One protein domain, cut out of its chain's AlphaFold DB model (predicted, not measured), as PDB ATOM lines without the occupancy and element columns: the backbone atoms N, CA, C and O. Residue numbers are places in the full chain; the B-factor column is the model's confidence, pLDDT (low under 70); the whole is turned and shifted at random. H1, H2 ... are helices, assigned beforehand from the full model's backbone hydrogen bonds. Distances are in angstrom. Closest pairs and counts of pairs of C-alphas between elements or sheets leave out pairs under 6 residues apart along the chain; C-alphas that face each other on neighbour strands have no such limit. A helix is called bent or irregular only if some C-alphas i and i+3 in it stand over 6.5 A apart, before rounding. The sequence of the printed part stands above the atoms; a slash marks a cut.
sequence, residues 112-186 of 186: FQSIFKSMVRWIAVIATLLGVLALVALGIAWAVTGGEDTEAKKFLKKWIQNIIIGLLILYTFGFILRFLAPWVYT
ATOM      1  N   PHE A 112     -35.276  19.828 -68.356       69.19
ATOM      2  CA  PHE A 112     -34.566  20.868 -67.612       69.19
ATOM      3  C   PHE A 112     -34.632  20.635 -66.098       69.19
ATOM      4  O   PHE A 112     -33.616  20.748 -65.416       69.19
ATOM      5  N   GLN A 113     -35.796  20.242 -65.571       66.50
ATOM      6  CA  GLN A 113     -35.969  19.951 -64.144       66.50
ATOM      7  C   GLN A 113     -35.067  18.802 -63.666       66.50
ATOM      8  O   GLN A 113     -34.451  18.911 -62.604       66.50
ATOM      9  N   SER A 114     -34.932  17.737 -64.463       69.25
ATOM     10  CA  SER A 114     -34.040  16.603 -64.173       69.25
ATOM     11  C   SER A 114     -32.572  17.037 -64.040       69.25
ATOM     12  O   SER A 114     -31.905  16.743 -63.040       69.25
ATOM     13  N   ILE A 115     -32.083  17.821 -65.005       76.56
ATOM     14  CA  ILE A 115     -30.701  18.316 -65.014       76.56
ATOM     15  C   ILE A 115     -30.471  19.281 -63.847       76.56
ATOM     16  O   ILE A 115     -29.468  19.173 -63.140       76.56
ATOM     17  N   PHE A 116     -31.420  20.184 -63.593       78.31
ATOM     18  CA  PHE A 116     -31.317  21.166 -62.518       78.31
ATOM     19  C   PHE A 116     -31.301  20.499 -61.136       78.31
ATOM     20  O   PHE A 116     -30.497  20.874 -60.284       78.31
ATOM     21  N   LYS A 117     -32.109  19.451 -60.921       68.69
ATOM     22  CA  LYS A 117     -32.115  18.661 -59.677       68.69
ATOM     23  C   LYS A 117     -30.758  18.003 -59.421       68.69
ATOM     24  O   LYS A 117     -30.242  18.069 -58.304       68.69
ATOM     25  N   SER A 118     -30.152  17.422 -60.456       75.19
ATOM     26  CA  SER A 118     -28.813  16.825 -60.362       75.19
ATOM     27  C   SER A 118     -27.735  17.883 -60.083       75.19
ATOM     28  O   SER A 118     -26.909  17.721 -59.180       75.19
ATOM     29  N   MET A 119     -27.790  19.014 -60.789       78.25
ATOM     30  CA  MET A 119     -26.814  20.097 -60.670       78.25
ATOM     31  C   MET A 119     -26.862  20.779 -59.297       78.25
ATOM     32  O   MET A 119     -25.824  20.962 -58.662       78.25
ATOM     33  N   VAL A 120     -28.059  21.095 -58.794       76.81
ATOM     34  CA  VAL A 120     -28.245  21.710 -57.470       76.81
ATOM     35  C   VAL A 120     -27.744  20.784 -56.363       76.81
ATOM     36  O   VAL A 120     -27.084  21.254 -55.437       76.81
ATOM     37  N   ARG A 121     -27.980  19.469 -56.470       75.00
ATOM     38  CA  ARG A 121     -27.471  18.492 -55.495       75.00
ATOM     39  C   ARG A 121     -25.943  18.493 -55.442       75.00
ATOM     40  O   ARG A 121     -25.378  18.533 -54.351       75.00
ATOM     41  N   TRP A 122     -25.275  18.503 -56.594       77.75
ATOM     42  CA  TRP A 122     -23.812  18.572 -56.664       77.75
ATOM     43  C   TRP A 122     -23.255  19.892 -56.130       77.75
ATOM     44  O   TRP A 122     -22.325  19.884 -55.323       77.75
ATOM     45  N   ILE A 123     -23.848  21.023 -56.518       78.94
ATOM     46  CA  ILE A 123     -23.431  22.347 -56.039       78.94
ATOM     47  C   ILE A 123     -23.590  22.443 -54.518       78.94
ATOM     48  O   ILE A 123     -22.687  22.938 -53.848       78.94
ATOM     49  N   ALA A 124     -24.687  21.928 -53.956       76.56
ATOM     50  CA  ALA A 124     -24.904  21.915 -52.511       76.56
ATOM     51  C   ALA A 124     -23.826  21.106 -51.771       76.56
ATOM     52  O   ALA A 124     -23.319  21.554 -50.741       76.56
ATOM     53  N   VAL A 125     -23.426  19.949 -52.310       77.19
ATOM     54  CA  VAL A 125     -22.335  19.136 -51.748       77.19
ATOM     55  C   VAL A 125     -21.010  19.895 -51.799       77.19
ATOM     56  O   VAL A 125     -20.339  20.003 -50.773       77.19
ATOM     57  N   ILE A 126     -20.656  20.474 -52.950       83.00
ATOM     58  CA  ILE A 126     -19.406  21.232 -53.121       83.00
ATOM     59  C   ILE A 126     -19.370  22.443 -52.181       83.00
ATOM     60  O   ILE A 126     -18.376  22.656 -51.490       83.00
ATOM     61  N   ALA A 127     -20.462  23.208 -52.104       80.25
ATOM     62  CA  ALA A 127     -20.575  24.364 -51.220       80.25
ATOM     63  C   ALA A 127     -20.436  23.970 -49.743       80.25
ATOM     64  O   ALA A 127     -19.735  24.642 -48.986       80.25
ATOM     65  N   THR A 128     -21.048  22.852 -49.338       78.88
ATOM     66  CA  THR A 128     -20.926  22.332 -47.969       78.88
ATOM     67  C   THR A 128     -19.486  21.923 -47.666       78.88
ATOM     68  O   THR A 128     -18.950  22.273 -46.616       78.88
ATOM     69  N   LEU A 129     -18.832  21.231 -48.600       80.94
ATOM     70  CA  LEU A 129     -17.460  20.755 -48.442       80.94
ATOM     71  C   LEU A 129     -16.469  21.925 -48.346       80.94
ATOM     72  O   LEU A 129     -15.640  21.951 -47.436       80.94
ATOM     73  N   LEU A 130     -16.615  22.942 -49.201       84.12
ATOM     74  CA  LEU A 130     -15.838  24.185 -49.122       84.12
ATOM     75  C   LEU A 130     -16.092  24.951 -47.818       84.12
ATOM     76  O   LEU A 130     -15.148  25.461 -47.217       84.12
ATOM     77  N   GLY A 131     -17.342  25.004 -47.348       80.81
ATOM     78  CA  GLY A 131     -17.694  25.647 -46.081       80.81
ATOM     79  C   GLY A 131     -17.022  24.985 -44.875       80.81
ATOM     80  O   GLY A 131     -16.466  25.673 -44.018       80.81
ATOM     81  N   VAL A 132     -17.007  23.649 -44.832       82.12
ATOM     82  CA  VAL A 132     -16.303  22.889 -43.786       82.12
ATOM     83  C   VAL A 132     -14.792  23.108 -43.877       82.12
ATOM     84  O   VAL A 132     -14.150  23.346 -42.854       82.12
ATOM     85  N   LEU A 133     -14.222  23.098 -45.085       85.06
ATOM     86  CA  LEU A 133     -12.789  23.319 -45.286       85.06
ATOM     87  C   LEU A 133     -12.355  24.714 -44.803       85.06
ATOM     88  O   LEU A 133     -11.349  24.846 -44.105       85.06
ATOM     89  N   ALA A 134     -13.155  25.744 -45.095       80.69
ATOM     90  CA  ALA A 134     -12.930  27.105 -44.614       80.69
ATOM     91  C   ALA A 134     -13.011  27.203 -43.080       80.69
ATOM     92  O   ALA A 134     -12.189  27.880 -42.464       80.69
ATOM     93  N   LEU A 135     -13.957  26.498 -42.448       81.50
ATOM     94  CA  LEU A 135     -14.067  26.433 -40.986       81.50
ATOM     95  C   LEU A 135     -12.837  25.788 -40.339       81.50
ATOM     96  O   LEU A 135     -12.342  26.300 -39.334       81.50
ATOM     97  N   VAL A 136     -12.323  24.698 -40.915       85.75
ATOM     98  CA  VAL A 136     -11.109  24.028 -40.425       85.75
ATOM     99  C   VAL A 136      -9.896  24.943 -40.572       85.75
ATOM    100  O   VAL A 136      -9.158  25.128 -39.604       85.75
ATOM    101  N   ALA A 137      -9.721  25.580 -41.734       81.44
ATOM    102  CA  ALA A 137      -8.633  26.528 -41.967       81.44
ATOM    103  C   ALA A 137      -8.674  27.705 -40.977       81.44
ATOM    104  O   ALA A 137      -7.645  28.066 -40.405       81.44
ATOM    105  N   LEU A 138      -9.863  28.254 -40.701       79.56
ATOM    106  CA  LEU A 138     -10.032  29.287 -39.677       79.56
ATOM    107  C   LEU A 138      -9.726  28.776 -38.267       79.56
ATOM    108  O   LEU A 138      -9.133  29.507 -37.480       79.56
ATOM    109  N   GLY A 139     -10.123  27.546 -37.939       79.62
ATOM    110  CA  GLY A 139      -9.825  26.925 -36.650       79.62
ATOM    111  C   GLY A 139      -8.321  26.791 -36.413       79.62
ATOM    112  O   GLY A 139      -7.835  27.148 -35.339       79.62
ATOM    113  N   ILE A 140      -7.580  26.358 -37.438       82.88
ATOM    114  CA  ILE A 140      -6.114  26.273 -37.405       82.88
ATOM    115  C   ILE A 140      -5.507  27.674 -37.290       82.88
ATOM    116  O   ILE A 140      -4.671  27.903 -36.420       82.88
ATOM    117  N   ALA A 141      -5.961  28.634 -38.102       77.69
ATOM    118  CA  ALA A 141      -5.480  30.014 -38.041       77.69
ATOM    119  C   ALA A 141      -5.684  30.630 -36.648       77.69
ATOM    120  O   ALA A 141      -4.793  31.303 -36.138       77.69
ATOM    121  N   TRP A 142      -6.821  30.357 -36.001       74.69
ATOM    122  CA  TRP A 142      -7.124  30.824 -34.645       74.69
ATOM    123  C   TRP A 142      -6.250  30.153 -33.577       74.69
ATOM    124  O   TRP A 142      -5.890  30.793 -32.592       74.69
ATOM    125  N   ALA A 143      -5.893  28.879 -33.765       78.31
ATOM    126  CA  ALA A 143      -4.981  28.163 -32.877       78.31
ATOM    127  C   ALA A 143      -3.527  28.650 -33.014       78.31
ATOM    128  O   ALA A 143      -2.821  28.742 -32.014       78.31
ATOM    129  N   VAL A 144      -3.097  28.992 -34.234       75.62
ATOM    130  CA  VAL A 144      -1.734  29.469 -34.529       75.62
ATOM    131  C   VAL A 144      -1.535  30.931 -34.122       75.62
ATOM    132  O   VAL A 144      -0.479  31.277 -33.604       75.62
ATOM    133  N   THR A 145      -2.544  31.791 -34.277       72.25
ATOM    134  CA  THR A 145      -2.485  33.223 -33.894       72.25
ATOM    135  C   THR A 145      -2.656  33.459 -32.386       72.25
ATOM    136  O   THR A 145      -3.214  34.467 -31.953       72.25
ATOM    137  N   GLY A 146      -2.203  32.507 -31.568       55.69
ATOM    138  CA  GLY A 146      -2.376  32.480 -30.123       55.69
ATOM    139  C   GLY A 146      -2.153  33.834 -29.437       55.69
ATOM    140  O   GLY A 146      -1.100  34.449 -29.535       55.69
ATOM    141  N   GLY A 147      -3.162  34.258 -28.673       54.34
ATOM    142  CA  GLY A 147      -2.961  35.162 -27.540       54.34
ATOM    143  C   GLY A 147      -3.110  36.655 -27.806       54.34
ATOM    144  O   GLY A 147      -4.084  37.229 -27.312       54.34
ATOM    145  N   GLU A 148      -2.181  37.277 -28.526       57.41
ATOM    146  CA  GLU A 148      -1.820  38.682 -28.243       57.41
ATOM    147  C   GLU A 148      -2.315  39.728 -29.247       57.41
ATOM    148  O   GLU A 148      -2.547  40.870 -28.851       57.41
ATOM    149  N   ASP A 149      -2.621  39.357 -30.492       62.00
ATOM    150  CA  ASP A 149      -3.123  40.328 -31.471       62.00
ATOM    151  C   ASP A 149      -4.645  40.523 -31.376       62.00
ATOM    152  O   ASP A 149      -5.468  39.784 -31.936       62.00
ATOM    153  N   THR A 150      -5.052  41.560 -30.639       66.75
ATOM    154  CA  THR A 150      -6.463  41.955 -30.497       66.75
ATOM    155  C   THR A 150      -7.138  42.321 -31.821       66.75
ATOM    156  O   THR A 150      -8.362  42.185 -31.933       66.75
ATOM    157  N   GLU A 151      -6.382  42.748 -32.833       70.44
ATOM    158  CA  GLU A 151      -6.925  43.081 -34.155       70.44
ATOM    159  C   GLU A 151      -7.257  41.834 -34.979       70.44
ATOM    160  O   GLU A 151      -8.378  41.718 -35.486       70.44
ATOM    161  N   ALA A 152      -6.355  40.847 -35.015       66.81
ATOM    162  CA  ALA A 152      -6.584  39.579 -35.705       66.81
ATOM    163  C   ALA A 152      -7.827  38.859 -35.154       66.81
ATOM    164  O   ALA A 152      -8.677  38.386 -35.911       66.81
ATOM    165  N   LYS A 153      -8.026  38.877 -33.829       66.56
ATOM    166  CA  LYS A 153      -9.228  38.314 -33.190       66.56
ATOM    167  C   LYS A 153     -10.526  38.995 -33.629       66.56
ATOM    168  O   LYS A 153     -11.535  38.309 -33.807       66.56
ATOM    169  N   LYS A 154     -10.537  40.323 -33.799       74.56
ATOM    170  CA  LYS A 154     -11.724  41.054 -34.282       74.56
ATOM    171  C   LYS A 154     -12.029  40.697 -35.735       74.56
ATOM    172  O   LYS A 154     -13.193  40.464 -36.068       74.56
ATOM    173  N   PHE A 155     -10.994  40.600 -36.567       75.00
ATOM    174  CA  PHE A 155     -11.134  40.244 -37.974       75.00
ATOM    175  C   PHE A 155     -11.650  38.809 -38.148       75.00
ATOM    176  O   PHE A 155     -12.641  38.598 -38.848       75.00
ATOM    177  N   LEU A 156     -11.077  37.842 -37.417       69.94
ATOM    178  CA  LEU A 156     -11.540  36.450 -37.426       69.94
ATOM    179  C   LEU A 156     -12.974  36.317 -36.912       69.94
ATOM    180  O   LEU A 156     -13.763  35.560 -37.475       69.94
ATOM    181  N   LYS A 157     -13.354  37.074 -35.875       74.06
ATOM    182  CA  LYS A 157     -14.729  37.056 -35.361       74.06
ATOM    183  C   LYS A 157     -15.730  37.547 -36.409       74.06
ATOM    184  O   LYS A 157     -16.787  36.939 -36.565       74.06
ATOM    185  N   LYS A 158     -15.393  38.614 -37.140       81.25
ATOM    186  CA  LYS A 158     -16.230  39.146 -38.223       81.25
ATOM    187  C   LYS A 158     -16.349  38.147 -39.376       81.25
ATOM    188  O   LYS A 158     -17.440  37.948 -39.898       81.25
ATOM    189  N   TRP A 159     -15.254  37.467 -39.711       79.69
ATOM    190  CA  TRP A 159     -15.233  36.399 -40.712       79.69
ATOM    191  C   TRP A 159     -16.115  35.209 -40.328       79.69
ATOM    192  O   TRP A 159     -16.961  34.800 -41.115       79.69
ATOM    193  N   ILE A 160     -15.990  34.703 -39.098       76.69
ATOM    194  CA  ILE A 160     -16.839  33.621 -38.575       76.69
ATOM    195  C   ILE A 160     -18.314  34.021 -38.595       76.69
ATOM    196  O   ILE A 160     -19.163  33.229 -38.995       76.69
ATOM    197  N   GLN A 161     -18.626  35.260 -38.211       80.94
ATOM    198  CA  GLN A 161     -19.993  35.769 -38.250       80.94
ATOM    199  C   GLN A 161     -20.544  35.810 -39.683       80.94
ATOM    200  O   GLN A 161     -21.679  35.394 -39.903       80.94
ATOM    201  N   ASN A 162     -19.734  36.233 -40.659       79.81
ATOM    202  CA  ASN A 162     -20.107  36.201 -42.074       79.81
ATOM    203  C   ASN A 162     -20.304  34.776 -42.599       79.81
ATOM    204  O   ASN A 162     -21.247  34.542 -43.346       79.81
ATOM    205  N   ILE A 163     -19.461  33.825 -42.191       79.62
ATOM    206  CA  ILE A 163     -19.609  32.411 -42.565       79.62
ATOM    207  C   ILE A 163     -20.924  31.855 -42.012       79.62
ATOM    208  O   ILE A 163     -21.672  31.227 -42.752       79.62
ATOM    209  N   ILE A 164     -21.245  32.121 -40.743       81.12
ATOM    210  CA  ILE A 164     -22.494  31.656 -40.120       81.12
ATOM    211  C   ILE A 164     -23.713  32.271 -40.813       81.12
ATOM    212  O   ILE A 164     -24.666  31.557 -41.107       81.12
ATOM    213  N   ILE A 165     -23.681  33.573 -41.111       83.50
ATOM    214  CA  ILE A 165     -24.756  34.256 -41.844       83.50
ATOM    215  C   ILE A 165     -24.894  33.686 -43.258       83.50
ATOM    216  O   ILE A 165     -26.004  33.382 -43.683       83.50
ATOM    217  N   GLY A 166     -23.784  33.493 -43.972       78.00
ATOM    218  CA  GLY A 166     -23.786  32.898 -45.307       78.00
ATOM    219  C   GLY A 166     -24.359  31.483 -45.302       78.00
ATOM    220  O   GLY A 166     -25.165  31.144 -46.163       78.00
ATOM    221  N   LEU A 167     -24.025  30.685 -44.288       77.69
ATOM    222  CA  LEU A 167     -24.559  29.339 -44.121       77.69
ATOM    223  C   LEU A 167     -26.061  29.349 -43.797       77.69
ATOM    224  O   LEU A 167     -26.813  28.540 -44.335       77.69
ATOM    225  N   LEU A 168     -26.511  30.291 -42.960       82.25
ATOM    226  CA  LEU A 168     -27.927  30.487 -42.649       82.25
ATOM    227  C   LEU A 168     -28.718  30.870 -43.907       82.25
ATOM    228  O   LEU A 168     -29.785  30.311 -44.159       82.25
ATOM    229  N   ILE A 169     -28.176  31.778 -44.723       81.38
ATOM    230  CA  ILE A 169     -28.775  32.172 -46.000       81.38
ATOM    231  C   ILE A 169     -28.827  30.970 -46.938       81.38
ATOM    232  O   ILE A 169     -29.884  30.713 -47.499       81.38
ATOM    233  N   LEU A 170     -27.746  30.193 -47.062       79.25
ATOM    234  CA  LEU A 170     -27.703  28.998 -47.910       79.25
ATOM    235  C   LEU A 170     -28.773  27.971 -47.501       79.25
ATOM    236  O   LEU A 170     -29.473  27.423 -48.350       79.25
ATOM    237  N   TYR A 171     -28.942  27.754 -46.193       75.88
ATOM    238  CA  TYR A 171     -29.956  26.849 -45.655       75.88
ATOM    239  C   TYR A 171     -31.377  27.356 -45.931       75.88
ATOM    240  O   TYR A 171     -32.231  26.616 -46.420       75.88
ATOM    241  N   THR A 172     -31.613  28.649 -45.696       79.62
ATOM    242  CA  THR A 172     -32.896  29.295 -46.002       79.62
ATOM    243  C   THR A 172     -33.185  29.271 -47.501       79.62
ATOM    244  O   THR A 172     -34.326  29.075 -47.897       79.62
ATOM    245  N   PHE A 173     -32.164  29.395 -48.351       77.94
ATOM    246  CA  PHE A 173     -32.306  29.328 -49.804       77.94
ATOM    247  C   PHE A 173     -32.766  27.941 -50.261       77.94
ATOM    248  O   PHE A 173     -33.641  27.840 -51.114       77.94
ATOM    249  N   GLY A 174     -32.257  26.870 -49.643       70.25
ATOM    250  CA  GLY A 174     -32.768  25.514 -49.865       70.25
ATOM    251  C   GLY A 174     -34.247  25.375 -49.484       70.25
ATOM    252  O   GLY A 174     -35.027  24.780 -50.227       70.25
ATOM    253  N   PHE A 175     -34.656  25.978 -48.365       70.00
ATOM    254  CA  PHE A 175     -36.055  25.987 -47.928       70.00
ATOM    255  C   PHE A 175     -36.957  26.804 -48.867       70.00
ATOM    256  O   PHE A 175     -38.034  26.354 -49.249       70.00
ATOM    257  N   ILE A 176     -36.485  27.974 -49.300       74.81
ATOM    258  CA  ILE A 176     -37.170  28.846 -50.257       74.81
ATOM    259  C   ILE A 176     -37.314  28.152 -51.614       74.81
ATOM    260  O   ILE A 176     -38.389  28.202 -52.199       74.81
ATOM    261  N   LEU A 177     -36.285  27.455 -52.102       68.81
ATOM    262  CA  LEU A 177     -36.364  26.669 -53.336       68.81
ATOM    263  C   LEU A 177     -37.389  25.535 -53.226       68.81
ATOM    264  O   LEU A 177     -38.117  25.280 -54.179       68.81
ATOM    265  N   ARG A 178     -37.492  24.890 -52.059       64.00
ATOM    266  CA  ARG A 178     -38.516  23.869 -51.799       64.00
ATOM    267  C   ARG A 178     -39.932  24.449 -51.765       64.00
ATOM    268  O   ARG A 178     -40.868  23.764 -52.160       64.00
ATOM    269  N   PHE A 179     -40.085  25.694 -51.316       68.25
ATOM    270  CA  PHE A 179     -41.377  26.373 -51.230       68.25
ATOM    271  C   PHE A 179     -41.822  27.004 -52.561       68.25
ATOM    272  O   PHE A 179     -42.982  26.894 -52.934       68.25
ATOM    273  N   LEU A 180     -40.906  27.651 -53.290       67.62
ATOM    274  CA  LEU A 180     -41.179  28.310 -54.575       67.62
ATOM    275  C   LEU A 180     -41.261  27.330 -55.746       67.62
ATOM    276  O   LEU A 180     -41.901  27.631 -56.747       67.62
ATOM    277  N   ALA A 181     -40.591  26.183 -55.642       61.19
ATOM    278  CA  ALA A 181     -40.577  25.160 -56.674       61.19
ATOM    279  C   ALA A 181     -40.838  23.768 -56.073       61.19
ATOM    280  O   ALA A 181     -39.950  22.907 -56.114       61.19
ATOM    281  N   PRO A 182     -42.045  23.513 -55.521       57.09
ATOM    282  CA  PRO A 182     -42.382  22.206 -54.956       57.09
ATOM    283  C   PRO A 182     -42.222  21.096 -56.002       57.09
ATOM    284  O   PRO A 182     -41.711  20.033 -55.685       57.09
ATOM    285  N   TRP A 183     -42.493  21.386 -57.278       52.88
ATOM    286  CA  TRP A 183     -42.282  20.491 -58.426       52.88
ATOM    287  C   TRP A 183     -40.847  19.962 -58.612       52.88
ATOM    288  O   TRP A 183     -40.674  18.937 -59.260       52.88
ATOM    289  N   VAL A 184     -39.810  20.613 -58.066       54.34
ATOM    290  CA  VAL A 184     -38.427  20.080 -58.104       54.34
ATOM    291  C   VAL A 184     -38.164  19.087 -56.958       54.34
ATOM    292  O   VAL A 184     -37.312  18.198 -57.079       54.34
ATOM    293  N   TYR A 185     -38.879  19.244 -55.839       47.66
ATOM    294  CA  TYR A 185     -38.634  18.544 -54.574       47.66
ATOM    295  C   TYR A 185     -39.718  17.531 -54.171       47.66
ATOM    296  O   TYR A 185     -39.511  16.832 -53.175       47.66
ATOM    297  N   THR A 186     -40.820  17.440 -54.917       50.62
ATOM    298  CA  THR A 186     -41.724  16.279 -54.933       50.62
ATOM    299  C   THR A 186     -41.074  15.125 -55.694       50.62
ATOM    300  O   THR A 186     -41.317  13.975 -55.284       50.62
TER     301      THR A 186
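What this domain is: This is residues 112 to 186 of the 186 residues of an uncharacterized protein of Candidatus Gracilibacteria bacterium (UniProt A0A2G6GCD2). A long helical hairpin: the long helices H1 and H2 run side by side in opposite ways, joined by a tight turn at one end, and the four-residue helix H3 sits at the other end, near both of them. The pair is loosely built, for H1 and H2 touch along a part of their length alone, toward the turn, and residues 146 to 151 at the turn stick out free. The printed part has 75 residues with three named helices, in the order H1, H2, H3 along the chain, and no named strand; the class is all helix. The outline is a rod, with C-alphas spanning 54 by 18 by 14 A, and the whole is only just loose, close to extended, with a radius of gyration of the C-alphas of 17.0 A.

Where its parts are: Start with the longest helix, H1, residues 112 to 144. Find C-alpha 112, of Phe 112, at (-34.566, 20.868, -67.612); from there the 33 residues of H1 run 47.4 A, first to last C-alpha, to Val 144 at (-1.734, 29.469, -34.529). Read on past residues 145 to 149 and you reach H2, residues 150 to 180, which begins with C-alpha 150 at (-6.463, 41.955, -30.497). Its 31 residues run 44.4 A to Leu 180, and along them you will see x fall to -41.179 at C-alpha 180. After residue 181 comes H3, residues 182 to 185, whose last C-alpha, that of Tyr 185, stands at (-38.634, 18.544, -54.574). No helix is bent or irregular.

How they stand to each other: Begin with H1 and look across to H2. The two touch, with 4 pairs of C-alphas within 8 A, and the closest C-alphas are those of Leu 138 and Leu 156, 7.7 A apart. Their lines stand at a shallow tilt of 17 degrees and they run opposite ways; together they form a helical hairpin. Their centres are 12.7 A apart. They touch with a part of each helix: H1 touches H2 with residues 131 to 142 alone, and H2 touches H1 with residues 153 to 163 alone. Now go to the other end of the rod, where H3 is close to H1 but not clearly touching it; their closest C-alphas, those of Gln 113 and Val 184, are 6.5 A apart. H3 is also close to H2 but not clearly touching it, and there the closest C-alphas are those of Arg 178 and Tyr 185, 6.0 A apart. Along the backbones of H1 and H2 you will find every pair of O i and N i+4 within hydrogen-bond range. H3, with 4 residues, is too short for such a pair; its one pair of O i and N i+3 is within range.

The domain as a whole: The two C-alphas farthest apart are those of Phe 112 and Glu 148, 54.2 A, while the first and last printed C-alphas, those of Phe 112 and Thr 186, are 15.3 A apart. The printed part has no cut, and Thr 186 is the chain's last residue. The link from H1 to H2, 5 residues, is tight, and so is the link from H2 to H3, 1 residue. Read the B-factor column for the model's own confidence: the mean pLDDT of the printed part is 73.7. It is under 70 in 22 residues: 112 to 114, 117, 146 to 150, 152 to 153, 156 and 177 to 186. The mean is 78 in H1, 75 in H2 and 53 in H3.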